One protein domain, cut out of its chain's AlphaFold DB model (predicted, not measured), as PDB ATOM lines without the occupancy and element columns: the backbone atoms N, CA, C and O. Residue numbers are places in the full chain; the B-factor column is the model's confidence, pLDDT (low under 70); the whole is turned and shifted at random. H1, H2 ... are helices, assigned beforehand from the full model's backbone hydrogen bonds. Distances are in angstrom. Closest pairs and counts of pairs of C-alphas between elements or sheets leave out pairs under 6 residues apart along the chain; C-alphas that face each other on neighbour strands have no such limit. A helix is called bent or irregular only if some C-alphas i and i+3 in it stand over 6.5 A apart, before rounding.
ATOM      1  N   ILE A  75      26.041 -35.090  14.538       97.38
ATOM      2  CA  ILE A  75      24.706 -35.602  14.228       97.38
ATOM      3  C   ILE A  75      24.433 -36.808  15.134       97.38
ATOM      4  O   ILE A  75      25.113 -37.829  15.054       97.38
ATOM      5  N   GLY A  76      23.437 -36.688  16.014       97.12
ATOM      6  CA  GLY A  76      23.042 -37.760  16.928       97.12
ATOM      7  C   GLY A  76      22.386 -38.933  16.194       97.12
ATOM      8  O   GLY A  76      21.391 -38.755  15.494       97.12
ATOM      9  N   ILE A  77      22.925 -40.140  16.378       98.00
ATOM     10  CA  ILE A  77      22.468 -41.383  15.733       98.00
ATOM     11  C   ILE A  77      22.265 -42.455  16.819       98.00
ATOM     12  O   ILE A  77      23.019 -42.469  17.798       98.00
ATOM     13  N   PRO A  78      21.261 -43.355  16.704       97.81
ATOM     14  CA  PRO A  78      21.109 -44.473  17.632       97.81
ATOM     15  C   PRO A  78      22.402 -45.282  17.763       97.81
ATOM     16  O   PRO A  78      23.015 -45.635  16.759       97.81
ATOM     17  N   LYS A  79      22.779 -45.603  19.005       96.06
ATOM     18  CA  LYS A  79      24.081 -46.198  19.343       96.06
ATOM     19  C   LYS A  79      24.419 -47.458  18.536       96.06
ATOM     20  O   LYS A  79      25.576 -47.648  18.187       96.06
ATOM     21  N   ASP A  80      23.418 -48.279  18.230       97.38
ATOM     22  CA  ASP A  80      23.603 -49.573  17.562       97.38
ATOM     23  C   ASP A  80      23.446 -49.494  16.028       97.38
ATOM     24  O   ASP A  80      23.372 -50.522  15.360       97.38
ATOM     25  N   ASN A  81      23.359 -48.288  15.447       98.00
ATOM     26  CA  ASN A  81      23.166 -48.083  14.008       98.00
ATOM     27  C   ASN A  81      24.445 -47.582  13.316       98.00
ATOM     28  O   ASN A  81      24.521 -46.445  12.846       98.00
ATOM     29  N   GLU A  82      25.459 -48.446  13.252       96.88
ATOM     30  CA  GLU A  82      26.760 -48.118  12.653       96.88
ATOM     31  C   GLU A  82      26.679 -47.783  11.159       96.88
ATOM     32  O   GLU A  82      27.411 -46.914  10.684       96.88
ATOM     33  N   ASP A  83      25.785 -48.433  10.410       97.81
ATOM     34  CA  ASP A  83      25.622 -48.164   8.977       97.81
ATOM     35  C   ASP A  83      25.141 -46.728   8.738       97.81
ATOM     36  O   ASP A  83      25.633 -46.054   7.832       97.81
ATOM     37  N   MET A  84      24.243 -46.219   9.590       98.12
ATOM     38  CA  MET A  84      23.822 -44.819   9.539       98.12
ATOM     39  C   MET A  84      24.961 -43.869   9.910       98.12
ATOM     40  O   MET A  84      25.106 -42.834   9.267       98.12
ATOM     41  N   VAL A  85      25.798 -44.218  10.896       97.62
ATOM     42  CA  VAL A  85      26.994 -43.420  11.228       97.62
ATOM     43  C   VAL A  85      27.904 -43.299  10.008       97.62
ATOM     44  O   VAL A  85      28.286 -42.193   9.633       97.62
ATOM     45  N   ARG A  86      28.204 -44.417   9.338       97.25
ATOM     46  CA  ARG A  86      29.046 -44.431   8.130       97.25
ATOM     47  C   ARG A  86      28.416 -43.635   6.990       97.25
ATOM     48  O   ARG A  86      29.121 -42.888   6.318       97.25
ATOM     49  N   TYR A  87      27.107 -43.775   6.788       97.69
ATOM     50  CA  TYR A  87      26.369 -43.040   5.762       97.69
ATOM     51  C   TYR A  87      26.410 -41.526   5.999       97.69
ATOM     52  O   TYR A  87      26.733 -40.770   5.086       97.69
ATOM     53  N   VAL A  88      26.124 -41.080   7.224       97.69
ATOM     54  CA  VAL A  88      26.150 -39.658   7.584       97.69
ATOM     55  C   VAL A  88      27.563 -39.095   7.490       97.69
ATOM     56  O   VAL A  88      27.731 -38.015   6.935       97.69
ATOM     57  N   ASN A  89      28.580 -39.824   7.954       97.25
ATOM     58  CA  ASN A  89      29.971 -39.392   7.816       97.25
ATOM     59  C   ASN A  89      30.363 -39.219   6.343       97.25
ATOM     60  O   ASN A  89      30.930 -38.192   5.995       97.25
ATOM     61  N   ALA A  90      29.990 -40.159   5.467       95.75
ATOM     62  CA  ALA A  90      30.235 -40.023   4.031       95.75
ATOM     63  C   ALA A  90      29.534 -38.791   3.430       95.75
ATOM     64  O   ALA A  90      30.125 -38.087   2.623       95.75
ATOM     65  N   ALA A  91      28.302 -38.489   3.852       95.94
ATOM     66  CA  ALA A  91      27.607 -37.277   3.417       95.94
ATOM     67  C   ALA A  91      28.257 -35.988   3.959       95.94
ATOM     68  O   ALA A  91      28.236 -34.957   3.291       95.94
ATOM     69  N   LEU A  92      28.824 -36.027   5.168       96.56
ATOM     70  CA  LEU A  92      29.533 -34.888   5.749       96.56
ATOM     71  C   LEU A  92      30.868 -34.608   5.051       96.56
ATOM     72  O   LEU A  92      31.245 -33.443   5.000       96.56
ATOM     73  N   GLU A  93      31.537 -35.612   4.475       95.25
ATOM     74  CA  GLU A  93      32.714 -35.400   3.613       95.25
ATOM     75  C   GLU A  93      32.351 -34.548   2.382       95.25
ATOM     76  O   GLU A  93      33.005 -33.545   2.105       95.25
ATOM     77  N   ASP A  94      31.235 -34.856   1.707       93.94
ATOM     78  CA  ASP A  94      30.764 -34.063   0.558       93.94
ATOM     79  C   ASP A  94      30.433 -32.607   0.953       93.94
ATOM     80  O   ASP A  94      30.643 -31.668   0.180       93.94
ATOM     81  N   VAL A  95      29.895 -32.400   2.163       95.69
ATOM     82  CA  VAL A  95      29.616 -31.059   2.701       95.69
ATOM     83  C   VAL A  95      30.910 -30.331   3.055       95.69
ATOM     84  O   VAL A  95      31.039 -29.150   2.731       95.69
ATOM     85  N   HIS A  96      31.850 -31.020   3.703       93.81
ATOM     86  CA  HIS A  96      33.148 -30.489   4.114       93.81
ATOM     87  C   HIS A  96      33.926 -29.927   2.917       93.81
ATOM     88  O   HIS A  96      34.453 -28.818   2.997       93.81
ATOM     89  N   ASP A  97      33.919 -30.640   1.790       88.06
ATOM     90  CA  ASP A  97      34.630 -30.247   0.569       88.06
ATOM     91  C   ASP A  97      33.881 -29.210  -0.289       88.06
ATOM     92  O   ASP A  97      34.405 -28.733  -1.300       88.06
ATOM     93  N   GLY A  98      32.656 -28.844   0.100       88.94
ATOM     94  CA  GLY A  98      31.806 -27.932  -0.657       88.94
ATOM     95  C   GLY A  98      31.002 -26.986   0.226       88.94
ATOM     96  O   GLY A  98      31.463 -25.910   0.600       88.94
ATOM     97  N   ALA A  99      29.758 -27.368   0.515       96.19
ATOM     98  CA  ALA A  99      28.731 -26.470   1.050       96.19
ATOM     99  C   ALA A  99      28.988 -25.954   2.479       96.19
ATOM    100  O   ALA A  99      28.253 -25.081   2.949       96.19
ATOM    101  N   TRP A 100      29.986 -26.487   3.192       97.19
ATOM    102  CA  TRP A 100      30.297 -26.055   4.552       97.19
ATOM    103  C   TRP A 100      30.689 -24.577   4.601       97.19
ATOM    104  O   TRP A 100      30.103 -23.829   5.386       97.19
ATOM    105  N   GLN A 101      31.622 -24.150   3.739       96.88
ATOM    106  CA  GLN A 101      32.134 -22.776   3.759       96.88
ATOM    107  C   GLN A 101      31.022 -21.776   3.433       96.88
ATOM    108  O   GLN A 101      30.807 -20.841   4.194       96.88
ATOM    109  N   ASP A 102      30.223 -22.048   2.397       96.94
ATOM    110  CA  ASP A 102      29.083 -21.203   2.018       96.94
ATOM    111  C   ASP A 102      28.067 -21.034   3.163       96.94
ATOM    112  O   ASP A 102      27.472 -19.969   3.341       96.94
ATOM    113  N   SER A 103      27.842 -22.097   3.943       96.69
ATOM    114  CA  SER A 103      26.937 -22.061   5.094       96.69
ATOM    115  C   SER A 103      27.529 -21.253   6.250       96.69
ATOM    116  O   SER A 103      26.830 -20.430   6.845       96.69
ATOM    117  N   TYR A 104      28.815 -21.456   6.551       96.81
ATOM    118  CA  TYR A 104      29.512 -20.734   7.611       96.81
ATOM    119  C   TYR A 104      29.598 -19.232   7.306       96.81
ATOM    120  O   TYR A 104      29.202 -18.417   8.140       96.81
ATOM    121  N   ASP A 105      30.019 -18.872   6.093       96.50
ATOM    122  CA  ASP A 105      30.142 -17.485   5.631       96.50
ATOM    123  C   ASP A 105      28.794 -16.758   5.702       96.50
ATOM    124  O   ASP A 105      28.691 -15.601   6.107       96.50
ATOM    125  N   ARG A 106      27.711 -17.466   5.369       95.94
ATOM    126  CA  ARG A 106      26.363 -16.905   5.426       95.94
ATOM    127  C   ARG A 106      25.861 -16.672   6.851       95.94
ATOM    128  O   ARG A 106      25.183 -15.671   7.081       95.94
ATOM    129  N   TRP A 107      26.063 -17.631   7.752       95.56
ATOM    130  CA  TRP A 107      25.350 -17.657   9.035       95.56
ATOM    131  C   TRP A 107      26.192 -17.241  10.236       95.56
ATOM    132  O   TRP A 107      25.621 -16.760  11.211       95.56
ATOM    133  N   LEU A 108      27.510 -17.441  10.195       95.00
ATOM    134  CA  LEU A 108      28.377 -17.337  11.371       95.00
ATOM    135  C   LEU A 108      29.564 -16.391  11.176       95.00
ATOM    136  O   LEU A 108      29.911 -15.693  12.126       95.00
ATOM    137  N   GLU A 109      30.150 -16.299   9.979       95.56
ATOM    138  CA  GLU A 109      31.301 -15.415   9.722       95.56
ATOM    139  C   GLU A 109      31.067 -13.952  10.151       95.56
ATOM    140  O   GLU A 109      31.953 -13.401  10.811       95.56
ATOM    141  N   PRO A 110      29.900 -13.315   9.897       93.69
ATOM    142  CA  PRO A 110      29.689 -11.922  10.296       93.69
ATOM    143  C   PRO A 110      29.839 -11.678  11.803       93.69
ATOM    144  O   PRO A 110      30.233 -10.584  12.209       93.69
ATOM    145  N   ALA A 111      29.542 -12.688  12.626       90.56
ATOM    146  CA  ALA A 111      29.571 -12.593  14.082       90.56
ATOM    147  C   ALA A 111      30.829 -13.218  14.710       90.56
ATOM    148  O   ALA A 111      31.338 -12.698  15.704       90.56
ATOM    149  N   LEU A 112      31.330 -14.321  14.149       90.88
ATOM    150  CA  LEU A 112      32.404 -15.138  14.730       90.88
ATOM    151  C   LEU A 112      33.748 -14.989  14.003       90.88
ATOM    152  O   LEU A 112      34.780 -15.441  14.502       90.88
ATOM    153  N   GLY A 113      33.764 -14.316  12.852       94.19
ATOM    154  CA  GLY A 113      34.942 -14.206  12.001       94.19
ATOM    155  C   GLY A 113      35.209 -15.479  11.191       94.19
ATOM    156  O   GLY A 113      34.436 -16.436  11.252       94.19
ATOM    157  N   PRO A 114      36.297 -15.497  10.405       95.62
ATOM    158  CA  PRO A 114      36.567 -16.563   9.450       95.62
ATOM    159  C   PRO A 114      36.884 -17.891  10.143       95.62
ATOM    160  O   PRO A 114      37.652 -17.933  11.107       95.62
ATOM    161  N   ALA A 115      36.363 -18.981   9.590       94.31
ATOM    162  CA  ALA A 115      36.712 -20.341   9.979       94.31
ATOM    163  C   ALA A 115      36.814 -21.247   8.751       94.31
ATOM    164  O   ALA A 115      36.363 -20.902   7.660       94.31
ATOM    165  N   THR A 116      37.411 -22.416   8.961       95.19
ATOM    166  CA  THR A 116      37.514 -23.489   7.971       95.19
ATOM    167  C   THR A 116      36.782 -24.732   8.473       95.19
ATOM    168  O   THR A 116      36.678 -24.904   9.695       95.19
ATOM    169  N   PRO A 117      36.345 -25.628   7.571       94.94
ATOM    170  CA  PRO A 117      35.712 -26.882   7.957       94.94
ATOM    171  C   PRO A 117      36.531 -27.676   8.997       94.94
ATOM    172  O   PRO A 117      37.767 -27.693   8.928       94.94
ATOM    173  N   PRO A 118      35.876 -28.322   9.982       94.00
ATOM    174  CA  PRO A 118      36.563 -29.122  10.987       94.00
ATOM    175  C   PRO A 118      37.117 -30.411  10.375       94.00
ATOM    176  O   PRO A 118      36.415 -31.115   9.656       94.00
ATOM    177  N   THR A 119      38.359 -30.766  10.716       93.81
ATOM    178  CA  THR A 119      38.987 -31.996  10.216       93.81
ATOM    179  C   THR A 119      38.283 -33.241  10.774       93.81
ATOM    180  O   THR A 119      38.222 -33.390  12.001       93.81
ATOM    181  N   PRO A 120      37.797 -34.162   9.922       92.50
ATOM    182  CA  PRO A 120      37.167 -35.390  10.386       92.50
ATOM    183  C   PRO A 120      38.172 -36.298  11.108       92.50
ATOM    184  O   PRO A 120      39.350 -36.384  10.751       92.50
ATOM    185  N   SER A 121      37.698 -37.001  12.138       92.62
ATOM    186  CA  SER A 121      38.472 -37.999  12.876       92.62
ATOM    187  C   SER A 121      37.711 -39.318  12.894       92.62
ATOM    188  O   SER A 121      36.602 -39.399  13.422       92.62
ATOM    189  N   TYR A 122      38.325 -40.348  12.321       89.19
ATOM    190  CA  TYR A 122      37.799 -41.708  12.306       89.19
ATOM    191  C   TYR A 122      38.635 -42.585  13.235       89.19
ATOM    192  O   TYR A 122      39.866 -42.496  13.226       89.19
ATOM    193  N   GLN A 123      37.961 -43.407  14.042       74.50
ATOM    194  CA  GLN A 123      38.578 -44.411  14.913       74.50
ATOM    195  C   GLN A 123      38.243 -45.819  14.439       74.50
ATOM    196  O   GLN A 123      37.119 -46.009  13.921       74.50
TER     197      GLN A 123
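AT A GLANCE: This is residues 75 to 123 of the 123 residues of the protein "Transporter substrate-binding domain-containing protein" of Actinophytocola sp (UniProt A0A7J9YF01). Two helices meeting near their ends as an open V, H1 the longer arm and H2 the shorter, with the short helix H3 at the far end of H2, make a loose rod. From H3 the last residues, 113 to 123, fold back in a drawn-out strand-like tail that passes along one side of H2 and H1, while residues 75 to 81 make a loop before the start of H1. The printed part has 49 residues with three named helices, in the order H1, H2, H3, and no named strand; the class is all helix. The whole is loose, with a radius of gyration of the C-alphas of 13.2 A, and the C-alphas span 39 by 18 by 17 A.

IN THESE COORDINATES: The longest helix is H1, residues 82 to 96, which begins with C-alpha 82 at (26.760, -48.118, 12.653) and ends with C-alpha 96 at (33.148, -30.489, 4.114), 20.6 A from first to last C-alpha. H2, residues 99 to 107, is 12.4 A long and begins with C-alpha 99 at (28.731, -26.470, 1.050). H3, residues 109 to 112, is 5.1 A long and ends with C-alpha 112 at (32.404, -15.138, 14.730). No helix is bent or irregular.

HOW THE PARTS SIT: H1 touches no helix. H1 and H2 meet only through their link and are near each other, with 7 pairs of C-alphas within 10 A. That link, residues 97 and 98, is tight. The N-to-C direction is (0.32, 0.84, -0.45) in H1 and (-0.32, 0.82, 0.48) in H2. Farther out, H2 and H3 also meet only through their link and are near each other, again with 7 pairs of C-alphas within 10 A. Their link is tight, with the one residue Leu 108 in it. H1 and H3 are apart. In H2 every O i to N i+4 pair is within hydrogen-bond range, in H1 10 of 11 are, and H3, with 4 residues, is too short for such a pair; its one O i to N i+3 pair is not within range.

THE WHOLE: The two C-alphas farthest apart are those of Asp 80 and Pro 110, at 38.8 A, while the first and last printed C-alphas, of Ile 75 and Gln 123, are 16.4 A apart. Residues 78 to 84, of which 82 to 84 belong to H1, stand free. The printed part has no cut and ends at residue 123, the chain's last residue. Neither link between the helices is long. The mean pLDDT of the printed part is 94.9, and no printed residue is under 70.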